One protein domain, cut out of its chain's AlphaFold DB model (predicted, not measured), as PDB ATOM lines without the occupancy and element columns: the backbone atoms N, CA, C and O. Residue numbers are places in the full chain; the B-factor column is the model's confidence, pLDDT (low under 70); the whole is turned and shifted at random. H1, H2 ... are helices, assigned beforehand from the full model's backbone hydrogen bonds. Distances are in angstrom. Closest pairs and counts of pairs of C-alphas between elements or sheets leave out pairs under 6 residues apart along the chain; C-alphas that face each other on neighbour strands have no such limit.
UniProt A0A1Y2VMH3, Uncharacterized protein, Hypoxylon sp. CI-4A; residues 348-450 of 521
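AT A GLANCE: This is residues 348 to 450 of the 521 residues of an uncharacterized protein of Hypoxylon sp. CI-4A (UniProt A0A1Y2VMH3). A loose body of H1, H2, H5 and H6, where H5 packs on H1 and H6 crosses H2, extends at one end into H3 and H4. The 103 printed residues include six named helices, H1 to H6 in order, and no named strand: all helix. The whole is compact, radius of gyration of the C-alphas 14.6 A, but elongated, 45 by 28 by 21 A.

IN THESE COORDINATES: H1 is residues 354 to 364, starting at C-alpha 354 (15.122, -21.233, -10.550). H2 is 371 to 386, 21.7 A; H3 390 to 396; H4 400 to 411; H5 416 to 424. H6 is 432 to 450, 27.5 A, ending at C-alpha 450 (30.614, -17.597, -20.440).

HOW THE PARTS SIT: H1 touches H5 (C-alphas of Leu 357 and Met 418 closest, 5.7 A) at a shallow tilt of 25 degrees, the same way. H2 touches H6 with residues 378 to 385 alone (Asp 382 and Val 434 C-alphas closest, 5.4 A), a steep tilt of 46 degrees. H5 and H6, a hairpin, only just touch, with 3 pairs of C-alphas within 8 A. H3 and H4 are near each other. Every O i to N i+4 pair is within hydrogen-bond range in H2, H4, H5 and H6, 5 of 7 in H1, 0 of 3 in H3, where 2 of 4 O i to N i+3 pairs are.

THE WHOLE: The printed part has no cut and no long link. Confidence is under 70 at residues 384 to 398 and 400 to 414.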
ATOM      1  N   GLY A 348       4.423 -23.180 -17.114       79.56
ATOM      2  CA  GLY A 348       4.953 -21.973 -17.752       79.56
ATOM      3  C   GLY A 348       5.369 -20.895 -16.745       79.56
ATOM      4  O   GLY A 348       6.400 -20.254 -16.925       79.56
ATOM      5  N   SER A 349       4.610 -20.732 -15.657       83.44
ATOM      6  CA  SER A 349       4.969 -19.818 -14.568       83.44
ATOM      7  C   SER A 349       6.031 -20.415 -13.644       83.44
ATOM      8  O   SER A 349       6.912 -19.690 -13.196       83.44
ATOM      9  N   LEU A 350       5.999 -21.723 -13.385       83.50
ATOM     10  CA  LEU A 350       7.012 -22.409 -12.574       83.50
ATOM     11  C   LEU A 350       8.408 -22.378 -13.212       83.50
ATOM     12  O   LEU A 350       9.404 -22.305 -12.502       83.50
ATOM     13  N   LEU A 351       8.487 -22.382 -14.544       81.44
ATOM     14  CA  LEU A 351       9.745 -22.303 -15.287       81.44
ATOM     15  C   LEU A 351      10.349 -20.894 -15.311       81.44
ATOM     16  O   LEU A 351      11.484 -20.749 -15.754       81.44
ATOM     17  N   SER A 352       9.628 -19.875 -14.828       81.06
ATOM     18  CA  SER A 352      10.071 -18.474 -14.880       81.06
ATOM     19  C   SER A 352      11.260 -18.133 -13.976       81.06
ATOM     20  O   SER A 352      11.909 -17.111 -14.176       81.06
ATOM     21  N   SER A 353      11.549 -18.960 -12.964       84.12
ATOM     22  CA  SER A 353      12.624 -18.701 -12.005       84.12
ATOM     23  C   SER A 353      13.154 -19.984 -11.370       84.12
ATOM     24  O   SER A 353      12.380 -20.856 -10.969       84.12
ATOM     25  N   ASP A 354      14.478 -20.076 -11.194       84.38
ATOM     26  CA  ASP A 354      15.122 -21.233 -10.550       84.38
ATOM     27  C   ASP A 354      14.784 -21.272  -9.051       84.38
ATOM     28  O   ASP A 354      14.849 -22.329  -8.423       84.38
ATOM     29  N   LYS A 355      14.313 -20.148  -8.486       88.00
ATOM     30  CA  LYS A 355      13.793 -20.058  -7.113       88.00
ATOM     31  C   LYS A 355      12.631 -21.033  -6.868       88.00
ATOM     32  O   LYS A 355      12.405 -21.440  -5.731       88.00
ATOM     33  N   PHE A 356      11.917 -21.451  -7.916       89.75
ATOM     34  CA  PHE A 356      10.822 -22.417  -7.818       89.75
ATOM     35  C   PHE A 356      11.264 -23.882  -7.907       89.75
ATOM     36  O   PHE A 356      10.421 -24.767  -7.746       89.75
ATOM     37  N   LEU A 357      12.550 -24.172  -8.145       88.81
ATOM     38  CA  LEU A 357      13.043 -25.541  -8.345       88.81
ATOM     39  C   LEU A 357      12.654 -26.492  -7.205       88.81
ATOM     40  O   LEU A 357      12.126 -27.565  -7.507       88.81
ATOM     41  N   PRO A 358      12.793 -26.116  -5.918       89.88
ATOM     42  CA  PRO A 358      12.358 -26.980  -4.824       89.88
ATOM     43  C   PRO A 358      10.859 -27.316  -4.892       89.88
ATOM     44  O   PRO A 358      10.454 -28.440  -4.590       89.88
ATOM     45  N   ALA A 359      10.024 -26.370  -5.338       88.44
ATOM     46  CA  ALA A 359       8.579 -26.565  -5.421       88.44
ATOM     47  C   ALA A 359       8.209 -27.482  -6.580       88.44
ATOM     48  O   ALA A 359       7.353 -28.350  -6.430       88.44
ATOM     49  N   VAL A 360       8.886 -27.341  -7.717       87.31
ATOM     50  CA  VAL A 360       8.700 -28.232  -8.866       87.31
ATOM     51  C   VAL A 360       9.174 -29.645  -8.548       87.31
ATOM     52  O   VAL A 360       8.470 -30.604  -8.863       87.31
ATOM     53  N   GLN A 361      10.308 -29.788  -7.857       90.00
ATOM     54  CA  GLN A 361      10.788 -31.081  -7.365       90.00
ATOM     55  C   GLN A 361       9.760 -31.758  -6.459       90.00
ATOM     56  O   GLN A 361       9.500 -32.946  -6.599       90.00
ATOM     57  N   LEU A 362       9.120 -30.997  -5.575       87.88
ATOM     58  CA  LEU A 362       8.085 -31.511  -4.685       87.88
ATOM     59  C   LEU A 362       6.770 -31.850  -5.409       87.88
ATOM     60  O   LEU A 362       6.091 -32.820  -5.051       87.88
ATOM     61  N   LEU A 363       6.380 -31.033  -6.392       86.19
ATOM     62  CA  LEU A 363       5.142 -31.212  -7.144       86.19
ATOM     63  C   LEU A 363       5.229 -32.385  -8.129       86.19
ATOM     64  O   LEU A 363       4.256 -33.117  -8.311       86.19
ATOM     65  N   ILE A 364       6.383 -32.556  -8.769       86.31
ATOM     66  CA  ILE A 364       6.617 -33.617  -9.746       86.31
ATOM     67  C   ILE A 364       7.182 -34.840  -9.029       86.31
ATOM     68  O   ILE A 364       6.458 -35.822  -8.903       86.31
ATOM     69  N   GLY A 365       8.397 -34.745  -8.481       83.44
ATOM     70  CA  GLY A 365       9.084 -35.792  -7.712       83.44
ATOM     71  C   GLY A 365       8.854 -37.221  -8.215       83.44
ATOM     72  O   GLY A 365       8.651 -37.472  -9.396       83.44
ATOM     73  N   ASP A 366       8.773 -38.179  -7.298       77.69
ATOM     74  CA  ASP A 366       8.488 -39.576  -7.657       77.69
ATOM     75  C   ASP A 366       7.004 -39.843  -7.975       77.69
ATOM     76  O   ASP A 366       6.579 -40.999  -8.065       77.69
ATOM     77  N   ASN A 367       6.176 -38.803  -8.129       78.19
ATOM     78  CA  ASN A 367       4.752 -39.008  -8.359       78.19
ATOM     79  C   ASN A 367       4.523 -39.620  -9.755       78.19
ATOM     80  O   ASN A 367       5.123 -39.176 -10.741       78.19
ATOM     81  N   PRO A 368       3.636 -40.625  -9.871       75.81
ATOM     82  CA  PRO A 368       3.314 -41.225 -11.155       75.81
ATOM     83  C   PRO A 368       2.622 -40.192 -12.048       75.81
ATOM     84  O   PRO A 368       1.589 -39.623 -11.690       75.81
ATOM     85  N   MET A 369       3.197 -39.966 -13.225       80.94
ATOM     86  CA  MET A 369       2.683 -39.024 -14.210       80.94
ATOM     87  C   MET A 369       1.865 -39.781 -15.255       80.94
ATOM     88  O   MET A 369       2.313 -40.786 -15.808       80.94
ATOM     89  N   LYS A 370       0.641 -39.320 -15.523       85.25
ATOM     90  CA  LYS A 370      -0.169 -39.857 -16.621       85.25
ATOM     91  C   LYS A 370       0.429 -39.423 -17.957       85.25
ATOM     92  O   LYS A 370       1.000 -38.341 -18.060       85.25
ATOM     93  N   GLU A 371       0.214 -40.222 -18.996       82.12
ATOM     94  CA  GLU A 371       0.700 -39.921 -20.349       82.12
ATOM     95  C   GLU A 371       0.227 -38.543 -20.842       82.12
ATOM     96  O   GLU A 371       1.000 -37.790 -21.422       82.12
ATOM     97  N   GLU A 372      -1.017 -38.165 -20.534       82.75
ATOM     98  CA  GLU A 372      -1.575 -36.846 -20.853       82.75
ATOM     99  C   GLU A 372      -0.806 -35.698 -20.183       82.75
ATOM    100  O   GLU A 372      -0.492 -34.711 -20.839       82.75
ATOM    101  N   GLN A 373      -0.430 -35.856 -18.911       81.69
ATOM    102  CA  GLN A 373       0.338 -34.856 -18.159       81.69
ATOM    103  C   GLN A 373       1.772 -34.750 -18.686       81.69
ATOM    104  O   GLN A 373       2.304 -33.651 -18.830       81.69
ATOM    105  N   SER A 374       2.382 -35.890 -19.024       82.38
ATOM    106  CA  SER A 374       3.697 -35.927 -19.669       82.38
ATOM    107  C   SER A 374       3.660 -35.226 -21.024       82.38
ATOM    108  O   SER A 374       4.551 -34.440 -21.337       82.38
ATOM    109  N   ARG A 375       2.605 -35.461 -21.812       84.00
ATOM    110  CA  ARG A 375       2.398 -34.824 -23.116       84.00
ATOM    111  C   ARG A 375       2.161 -33.324 -22.983       84.00
ATOM    112  O   ARG A 375       2.705 -32.567 -23.772       84.00
ATOM    113  N   GLU A 376       1.401 -32.881 -21.985       82.75
ATOM    114  CA  GLU A 376       1.170 -31.457 -21.715       82.75
ATOM    115  C   GLU A 376       2.479 -30.736 -21.366       82.75
ATOM    116  O   GLU A 376       2.801 -29.709 -21.966       82.75
ATOM    117  N   ILE A 377       3.288 -31.319 -20.473       79.81
ATOM    118  CA  ILE A 377       4.617 -30.792 -20.130       79.81
ATOM    119  C   ILE A 377       5.544 -30.811 -21.351       79.81
ATOM    120  O   ILE A 377       6.203 -29.810 -21.625       79.81
ATOM    121  N   SER A 378       5.553 -31.903 -22.123       80.94
ATOM    122  CA  SER A 378       6.347 -32.021 -23.352       80.94
ATOM    123  C   SER A 378       5.958 -30.967 -24.388       80.94
ATOM    124  O   SER A 378       6.833 -30.313 -24.940       80.94
ATOM    125  N   ASN A 379       4.662 -30.752 -24.622       81.94
ATOM    126  CA  ASN A 379       4.164 -29.758 -25.572       81.94
ATOM    127  C   ASN A 379       4.537 -28.335 -25.148       81.94
ATOM    128  O   ASN A 379       4.863 -27.510 -25.998       81.94
ATOM    129  N   MET A 380       4.509 -28.027 -23.846       76.81
ATOM    130  CA  MET A 380       4.969 -26.727 -23.348       76.81
ATOM    131  C   MET A 380       6.467 -26.529 -23.573       76.81
ATOM    132  O   MET A 380       6.857 -25.463 -24.050       76.81
ATOM    133  N   LEU A 381       7.290 -27.538 -23.264       76.00
ATOM    134  CA  LEU A 381       8.730 -27.505 -23.540       76.00
ATOM    135  C   LEU A 381       8.995 -27.304 -25.040       76.00
ATOM    136  O   LEU A 381       9.782 -26.430 -25.401       76.00
ATOM    137  N   ASP A 382       8.261 -28.020 -25.896       75.38
ATOM    138  CA  ASP A 382       8.382 -27.929 -27.354       75.38
ATOM    139  C   ASP A 382       7.999 -26.544 -27.891       75.38
ATOM    140  O   ASP A 382       8.756 -25.911 -28.629       75.38
ATOM    141  N   THR A 383       6.857 -26.011 -27.439       70.25
ATOM    142  CA  THR A 383       6.354 -24.681 -27.836       70.25
ATOM    143  C   THR A 383       7.380 -23.583 -27.553       70.25
ATOM    144  O   THR A 383       7.455 -22.585 -28.274       70.25
ATOM    145  N   VAL A 384       8.183 -23.749 -26.503       61.62
ATOM    146  CA  VAL A 384       9.204 -22.773 -26.124       61.62
ATOM    147  C   VAL A 384      10.516 -22.991 -26.856       61.62
ATOM    148  O   VAL A 384      11.100 -22.006 -27.307       61.62
ATOM    149  N   THR A 385      10.932 -24.236 -27.092       63.03
ATOM    150  CA  THR A 385      12.077 -24.499 -27.975       63.03
ATOM    151  C   THR A 385      11.830 -24.030 -29.407       63.03
ATOM    152  O   THR A 385      12.712 -23.436 -30.026       63.03
ATOM    153  N   PHE A 386      10.600 -24.172 -29.912       56.38
ATOM    154  CA  PHE A 386      10.211 -23.702 -31.244       56.38
ATOM    155  C   PHE A 386      10.217 -22.167 -31.349       56.38
ATOM    156  O   PHE A 386      10.489 -21.608 -32.407       56.38
ATOM    157  N   ARG A 387       9.968 -21.455 -30.239       52.56
ATOM    158  CA  ARG A 387      10.101 -19.986 -30.170       52.56
ATOM    159  C   ARG A 387      11.555 -19.507 -30.103       52.56
ATOM    160  O   ARG A 387      11.783 -18.309 -30.261       52.56
ATOM    161  N   PHE A 388      12.503 -20.409 -29.871       47.12
ATOM    162  CA  PHE A 388      13.928 -20.119 -29.726       47.12
ATOM    163  C   PHE A 388      14.750 -20.364 -30.987       47.12
ATOM    164  O   PHE A 388      15.741 -19.670 -31.198       47.12
ATOM    165  N   PHE A 389      14.334 -21.312 -31.827       50.28
ATOM    166  CA  PHE A 389      14.981 -21.605 -33.103       50.28
ATOM    167  C   PHE A 389      14.201 -20.936 -34.245       50.28
ATOM    168  O   PHE A 389      13.152 -21.429 -34.657       50.28
ATOM    169  N   PRO A 390      14.674 -19.794 -34.779       45.09
ATOM    170  CA  PRO A 390      13.916 -18.973 -35.721       45.09
ATOM    171  C   PRO A 390      13.931 -19.524 -37.151       45.09
ATOM    172  O   PRO A 390      13.548 -18.815 -38.080       45.09
ATOM    173  N   THR A 391      14.332 -20.779 -37.361       45.69
ATOM    174  CA  THR A 391      14.437 -21.390 -38.692       45.69
ATOM    175  C   THR A 391      13.104 -21.405 -39.456       45.69
ATOM    176  O   THR A 391      13.120 -21.566 -40.670       45.69
ATOM    177  N   PHE A 392      11.971 -21.151 -38.786       41.62
ATOM    178  CA  PHE A 392      10.632 -21.051 -39.383       41.62
ATOM    179  C   PHE A 392       9.980 -19.645 -39.373       41.62
ATOM    180  O   PHE A 392       8.876 -19.500 -39.886       41.62
ATOM    181  N   ILE A 393      10.615 -18.588 -38.840       44.81
ATOM    182  CA  ILE A 393       9.971 -17.250 -38.689       44.81
ATOM    183  C   ILE A 393      10.191 -16.324 -39.908       44.81
ATOM    184  O   ILE A 393       9.646 -15.226 -39.980       44.81
ATOM    185  N   ILE A 394      10.906 -16.779 -40.940       46.66
ATOM    186  CA  ILE A 394      11.109 -15.998 -42.177       46.66
ATOM    187  C   ILE A 394       9.781 -15.771 -42.944       46.66
ATOM    188  O   ILE A 394       9.675 -14.828 -43.724       46.66
ATOM    189  N   GLU A 395       8.728 -16.554 -42.681       44.78
ATOM    190  CA  GLU A 395       7.442 -16.451 -43.393       44.78
ATOM    191  C   GLU A 395       6.478 -15.362 -42.872       44.78
ATOM    192  O   GLU A 395       5.502 -15.053 -43.551       44.78
ATOM    193  N   LEU A 396       6.736 -14.736 -41.714       47.16
ATOM    194  CA  LEU A 396       5.806 -13.770 -41.094       47.16
ATOM    195  C   LEU A 396       6.137 -12.287 -41.344       47.16
ATOM    196  O   LEU A 396       5.396 -11.417 -40.894       47.16
ATOM    197  N   GLY A 397       7.217 -11.977 -42.068       52.62
ATOM    198  CA  GLY A 397       7.575 -10.591 -42.410       52.62
ATOM    199  C   GLY A 397       8.045  -9.721 -41.233       52.62
ATOM    200  O   GLY A 397       8.173  -8.510 -41.400       52.62
ATOM    201  N   GLU A 398       8.313 -10.305 -40.061       57.94
ATOM    202  CA  GLU A 398       8.923  -9.600 -38.924       57.94
ATOM    203  C   GLU A 398      10.392  -9.255 -39.230       57.94
ATOM    204  O   GLU A 398      11.120 -10.042 -39.844       57.94
ATOM    205  N   THR A 399      10.858  -8.077 -38.801       74.06
ATOM    206  CA  THR A 399      12.260  -7.693 -39.015       74.06
ATOM    207  C   THR A 399      13.198  -8.518 -38.119       74.06
ATOM    208  O   THR A 399      12.828  -8.868 -36.995       74.06
ATOM    209  N   PRO A 400      14.454  -8.783 -38.537       56.81
ATOM    210  CA  PRO A 400      15.440  -9.476 -37.700       56.81
ATOM    211  C   PRO A 400      15.617  -8.858 -36.305       56.81
ATOM    212  O   PRO A 400      15.878  -9.575 -35.348       56.81
ATOM    213  N   GLN A 401      15.417  -7.543 -36.169       61.34
ATOM    214  CA  GLN A 401      15.506  -6.805 -34.905       61.34
ATOM    215  C   GLN A 401      14.270  -6.994 -34.011       61.34
ATOM    216  O   GLN A 401      14.397  -7.010 -32.787       61.34
ATOM    217  N   GLU A 402      13.073  -7.157 -34.582       63.19
ATOM    218  CA  GLU A 402      11.861  -7.516 -33.831       63.19
ATOM    219  C   GLU A 402      11.893  -8.967 -33.376       63.19
ATOM    220  O   GLU A 402      11.576  -9.238 -32.216       63.19
ATOM    221  N   ILE A 403      12.374  -9.866 -34.238       54.94
ATOM    222  CA  ILE A 403      12.669 -11.250 -33.870       54.94
ATOM    223  C   ILE A 403      13.708 -11.243 -32.749       54.94
ATOM    224  O   ILE A 403      13.463 -11.820 -31.704       54.94
ATOM    225  N   GLU A 404      14.814 -10.511 -32.876       52.75
ATOM    226  CA  GLU A 404      15.837 -10.438 -31.831       52.75
ATOM    227  C   GLU A 404      15.307  -9.848 -30.513       52.75
ATOM    228  O   GLU A 404      15.601 -10.391 -29.453       52.75
ATOM    229  N   ARG A 405      14.487  -8.786 -30.532       61.53
ATOM    230  CA  ARG A 405      13.862  -8.229 -29.313       61.53
ATOM    231  C   ARG A 405      12.872  -9.197 -28.671       61.53
ATOM    232  O   ARG A 405      12.849  -9.325 -27.447       61.53
ATOM    233  N   ARG A 406      12.053  -9.879 -29.474       57.00
ATOM    234  CA  ARG A 406      11.060 -10.855 -29.012       57.00
ATOM    235  C   ARG A 406      11.736 -12.120 -28.492       57.00
ATOM    236  O   ARG A 406      11.354 -12.614 -27.437       57.00
ATOM    237  N   THR A 407      12.773 -12.596 -29.172       48.84
ATOM    238  CA  THR A 407      13.607 -13.719 -28.746       48.84
ATOM    239  C   THR A 407      14.426 -13.339 -27.521       48.84
ATOM    240  O   THR A 407      14.445 -14.126 -26.597       48.84
ATOM    241  N   LYS A 408      14.986 -12.127 -27.395       53.88
ATOM    242  CA  LYS A 408      15.639 -11.649 -26.154       53.88
ATOM    243  C   LYS A 408      14.662 -11.562 -24.975       53.88
ATOM    244  O   LYS A 408      14.997 -12.029 -23.891       53.88
ATOM    245  N   ARG A 409      13.438 -11.052 -25.184       54.00
ATOM    246  CA  ARG A 409      12.361 -11.096 -24.170       54.00
ATOM    247  C   ARG A 409      11.988 -12.522 -23.787       54.00
ATOM    248  O   ARG A 409      11.772 -12.784 -22.612       54.00
ATOM    249  N   ASN A 410      11.924 -13.425 -24.765       48.28
ATOM    250  CA  ASN A 410      11.549 -14.815 -24.539       48.28
ATOM    251  C   ASN A 410      12.698 -15.684 -24.014       48.28
ATOM    252  O   ASN A 410      12.453 -16.716 -23.389       48.28
ATOM    253  N   ALA A 411      13.943 -15.251 -24.220       45.28
ATOM    254  CA  ALA A 411      15.111 -16.066 -23.964       45.28
ATOM    255  C   ALA A 411      15.569 -16.102 -22.515       45.28
ATOM    256  O   ALA A 411      16.137 -17.097 -22.048       45.28
ATOM    257  N   ASN A 412      15.234 -15.040 -21.798       53.34
ATOM    258  CA  ASN A 412      15.443 -14.928 -20.368       53.34
ATOM    259  C   ASN A 412      14.298 -15.542 -19.557       53.34
ATOM    260  O   ASN A 412      14.368 -15.520 -18.337       53.34
ATOM    261  N   ILE A 413      13.259 -16.097 -20.197       59.91
ATOM    262  CA  ILE A 413      12.072 -16.541 -19.459       59.91
ATOM    263  C   ILE A 413      12.381 -17.787 -18.635       59.91
ATOM    264  O   ILE A 413      11.800 -17.924 -17.572       59.91
ATOM    265  N   TRP A 414      13.236 -18.715 -19.089       68.81
ATOM    266  CA  TRP A 414      13.321 -20.033 -18.444       68.81
ATOM    267  C   TRP A 414      14.568 -20.269 -17.612       68.81
ATOM    268  O   TRP A 414      15.701 -20.006 -18.021       68.81
ATOM    269  N   ALA A 415      14.319 -20.830 -16.440       77.12
ATOM    270  CA  ALA A 415      15.301 -21.132 -15.433       77.12
ATOM    271  C   ALA A 415      16.077 -22.423 -15.790       77.12
ATOM    272  O   ALA A 415      15.470 -23.499 -15.877       77.12
ATOM    273  N   PRO A 416      17.390 -22.349 -16.090       79.62
ATOM    274  CA  PRO A 416      18.138 -23.474 -16.663       79.62
ATOM    275  C   PRO A 416      18.161 -24.721 -15.782       79.62
ATOM    276  O   PRO A 416      18.096 -25.841 -16.295       79.62
ATOM    277  N   GLN A 417      18.225 -24.554 -14.456       82.88
ATOM    278  CA  GLN A 417      18.264 -25.699 -13.544       82.88
ATOM    279  C   GLN A 417      16.924 -26.431 -13.527       82.88
ATOM    280  O   GLN A 417      16.891 -27.661 -13.474       82.88
ATOM    281  N   MET A 418      15.819 -25.693 -13.660       82.31
ATOM    282  CA  MET A 418      14.488 -26.277 -13.803       82.31
ATOM    283  C   MET A 418      14.366 -27.162 -15.044       82.31
ATOM    284  O   MET A 418      13.867 -28.286 -14.981       82.31
ATOM    285  N   VAL A 419      14.857 -26.668 -16.178       81.19
ATOM    286  CA  VAL A 419      14.807 -27.387 -17.452       81.19
ATOM    287  C   VAL A 419      15.657 -28.659 -17.389       81.19
ATOM    288  O   VAL A 419      15.195 -29.730 -17.783       81.19
ATOM    289  N   ARG A 420      16.866 -28.577 -16.815       85.25
ATOM    290  CA  ARG A 420      17.726 -29.749 -16.576       85.25
ATOM    291  C   ARG A 420      17.044 -30.792 -15.692       85.25
ATOM    292  O   ARG A 420      17.103 -31.979 -16.004       85.25
ATOM    293  N   TYR A 421      16.377 -30.357 -14.622       85.81
ATOM    294  CA  TYR A 421      15.625 -31.251 -13.744       85.81
ATOM    295  C   TYR A 421      14.529 -32.008 -14.506       85.81
ATOM    296  O   TYR A 421      14.438 -33.229 -14.387       85.81
ATOM    297  N   LEU A 422      13.742 -31.312 -15.333       83.88
ATOM    298  CA  LEU A 422      12.693 -31.940 -16.143       83.88
ATOM    299  C   LEU A 422      13.268 -32.937 -17.159       83.88
ATOM    300  O   LEU A 422      12.743 -34.041 -17.287       83.88
ATOM    301  N   LEU A 423      14.368 -32.594 -17.838       83.75
ATOM    302  CA  LEU A 423      15.033 -33.490 -18.793       83.75
ATOM    303  C   LEU A 423      15.555 -34.780 -18.149       83.75
ATOM    304  O   LEU A 423      15.528 -35.838 -18.780       83.75
ATOM    305  N   ALA A 424      16.048 -34.684 -16.914       85.88
ATOM    306  CA  ALA A 424      16.567 -35.815 -16.155       85.88
ATOM    307  C   ALA A 424      15.461 -36.665 -15.504       85.88
ATOM    308  O   ALA A 424      15.751 -37.726 -14.948       85.88
ATOM    309  N   HIS A 425      14.204 -36.216 -15.547       84.62
ATOM    310  CA  HIS A 425      13.124 -36.844 -14.805       84.62
ATOM    311  C   HIS A 425      12.686 -38.177 -15.444       84.62
ATOM    312  O   HIS A 425      12.188 -38.182 -16.572       84.62
ATOM    313  N   PRO A 426      12.784 -39.321 -14.737       82.12
ATOM    314  CA  PRO A 426      12.605 -40.649 -15.340       82.12
ATOM    315  C   PRO A 426      11.167 -40.923 -15.800       82.12
ATOM    316  O   PRO A 426      10.949 -41.661 -16.756       82.12
ATOM    317  N   ASN A 427      10.188 -40.306 -15.134       81.00
ATOM    318  CA  ASN A 427       8.767 -40.478 -15.440       81.00
ATOM    319  C   ASN A 427       8.254 -39.514 -16.523       81.00
ATOM    320  O   ASN A 427       7.089 -39.610 -16.908       81.00
ATOM    321  N   LEU A 428       9.089 -38.580 -16.998       81.25
ATOM    322  CA  LEU A 428       8.707 -37.628 -18.036       81.25
ATOM    323  C   LEU A 428       9.071 -38.205 -19.410       81.25
ATOM    324  O   LEU A 428      10.233 -38.231 -19.821       81.25
ATOM    325  N   GLN A 429       8.060 -38.687 -20.129       80.44
ATOM    326  CA  GLN A 429       8.204 -39.124 -21.512       80.44
ATOM    327  C   GLN A 429       8.214 -37.892 -22.414       80.44
ATOM    328  O   GLN A 429       7.168 -37.318 -22.719       80.44
ATOM    329  N   LEU A 430       9.419 -37.480 -22.796       77.06
ATOM    330  CA  LEU A 430       9.651 -36.443 -23.795       77.06
ATOM    331  C   LEU A 430       9.882 -37.091 -25.152       77.06
ATOM    332  O   LEU A 430      10.597 -38.093 -25.249       77.06
ATOM    333  N   ASP A 431       9.318 -36.480 -26.189       79.62
ATOM    334  CA  ASP A 431       9.696 -36.783 -27.564       79.62
ATOM    335  C   ASP A 431      11.206 -36.534 -27.752       79.62
ATOM    336  O   ASP A 431      11.772 -35.598 -27.173       79.62
ATOM    337  N   SER A 432      11.880 -37.390 -28.526       80.94
ATOM    338  CA  SER A 432      13.321 -37.270 -28.773       80.94
ATOM    339  C   SER A 432      13.695 -35.913 -29.365       80.94
ATOM    340  O   SER A 432      14.693 -35.333 -28.950       80.94
ATOM    341  N   GLN A 433      12.859 -35.374 -30.255       78.31
ATOM    342  CA  GLN A 433      13.074 -34.071 -30.872       78.31
ATOM    343  C   GLN A 433      13.005 -32.948 -29.834       78.31
ATOM    344  O   GLN A 433      13.857 -32.065 -29.822       78.31
ATOM    345  N   VAL A 434      12.029 -33.000 -28.925       76.31
ATOM    346  CA  VAL A 434      11.887 -32.012 -27.842       76.31
ATOM    347  C   VAL A 434      13.094 -32.077 -26.915       76.31
ATOM    348  O   VAL A 434      13.653 -31.050 -26.542       76.31
ATOM    349  N   ARG A 435      13.537 -33.286 -26.563       80.75
ATOM    350  CA  ARG A 435      14.712 -33.486 -25.711       80.75
ATOM    351  C   ARG A 435      15.977 -32.884 -26.327       80.75
ATOM    352  O   ARG A 435      16.747 -32.269 -25.592       80.75
ATOM    353  N   ASP A 436      16.185 -33.058 -27.627       80.94
ATOM    354  CA  ASP A 436      17.352 -32.517 -28.326       80.94
ATOM    355  C   ASP A 436      17.258 -30.989 -28.454       80.94
ATOM    356  O   ASP A 436      18.179 -30.288 -28.044       80.94
ATOM    357  N   ASN A 437      16.094 -30.455 -28.839       77.25
ATOM    358  CA  ASN A 437      15.874 -29.008 -28.913       77.25
ATOM    359  C   ASN A 437      16.130 -28.296 -27.565       77.25
ATOM    360  O   ASN A 437      16.658 -27.183 -27.520       77.25
ATOM    361  N   VAL A 438      15.727 -28.915 -26.448       77.88
ATOM    362  CA  VAL A 438      15.929 -28.352 -25.104       77.88
ATOM    363  C   VAL A 438      17.405 -28.409 -24.690       77.88
ATOM    364  O   VAL A 438      17.879 -27.492 -24.018       77.88
ATOM    365  N   LYS A 439      18.149 -29.455 -25.077       82.94
ATOM    366  CA  LYS A 439      19.599 -29.526 -24.828       82.94
ATOM    367  C   LYS A 439      20.342 -28.428 -25.578       82.94
ATOM    368  O   LYS A 439      21.102 -27.700 -24.947       82.94
ATOM    369  N   ASP A 440      20.045 -28.254 -26.863       80.38
ATOM    370  CA  ASP A 440      20.664 -27.212 -27.685       80.38
ATOM    371  C   ASP A 440      20.393 -25.813 -27.100       80.38
ATOM    372  O   ASP A 440      21.270 -24.947 -27.077       80.38
ATOM    373  N   TYR A 441      19.186 -25.595 -26.558       79.19
ATOM    374  CA  TYR A 441      18.848 -24.367 -25.837       79.19
ATOM    375  C   TYR A 441      19.744 -24.129 -24.607       79.19
ATOM    376  O   TYR A 441      20.239 -23.013 -24.414       79.19
ATOM    377  N   LEU A 442      19.951 -25.153 -23.772       80.81
ATOM    378  CA  LEU A 442      20.789 -25.051 -22.573       80.81
ATOM    379  C   LEU A 442      22.250 -24.756 -22.931       80.81
ATOM    380  O   LEU A 442      22.831 -23.830 -22.366       80.81
ATOM    381  N   GLU A 443      22.803 -25.469 -23.915       83.06
ATOM    382  CA  GLU A 443      24.173 -25.256 -24.402       83.06
ATOM    383  C   GLU A 443      24.365 -23.831 -24.936       83.06
ATOM    384  O   GLU A 443      25.355 -23.166 -24.619       83.06
ATOM    385  N   HIS A 444      23.390 -23.311 -25.690       80.19
ATOM    386  CA  HIS A 444      23.453 -21.944 -26.198       80.19
ATOM    387  C   HIS A 444      23.414 -20.893 -25.078       80.19
ATOM    388  O   HIS A 444      24.117 -19.881 -25.151       80.19
ATOM    389  N   LYS A 445      22.610 -21.121 -24.032       76.31
ATOM    390  CA  LYS A 445      22.513 -20.209 -22.886       76.31
ATOM    391  C   LYS A 445      23.800 -20.200 -22.059       76.31
ATOM    392  O   LYS A 445      24.267 -19.123 -21.701       76.31
ATOM    393  N   GLU A 446      24.400 -21.365 -21.823       80.69
ATOM    394  CA  GLU A 446      25.679 -21.507 -21.111       80.69
ATOM    395  C   GLU A 446      26.830 -20.821 -21.854       80.69
ATOM    396  O   GLU A 446      27.542 -20.008 -21.263       80.69
ATOM    397  N   ALA A 447      26.940 -21.042 -23.168       80.06
ATOM    398  CA  ALA A 447      27.955 -20.395 -23.999       80.06
ATOM    399  C   ALA A 447      27.849 -18.860 -23.974       80.06
ATOM    400  O   ALA A 447      28.854 -18.158 -24.075       80.06
ATOM    401  N   LYS A 448      26.631 -18.326 -23.831       76.62
ATOM    402  CA  LYS A 448      26.392 -16.884 -23.746       76.62
ATOM    403  C   LYS A 448      26.760 -16.308 -22.376       76.62
ATOM    404  O   LYS A 448      27.317 -15.219 -22.323       76.62
ATOM    405  N   THR A 449      26.489 -17.033 -21.289       75.25
ATOM    406  CA  THR A 449      26.909 -16.635 -19.934       75.25
ATOM    407  C   THR A 449      28.436 -16.635 -19.790       75.25
ATOM    408  O   THR A 449      28.980 -15.750 -19.139       75.25
ATOM    409  N   GLU A 450      29.140 -17.568 -20.435       75.44
ATOM    410  CA  GLU A 450      30.614 -17.597 -20.440       75.44
ATOM    411  C   GLU A 450      31.251 -16.456 -21.251       75.44
ATOM    412  O   GLU A 450      32.365 -16.032 -20.945       75.44
TER     413      GLU A 450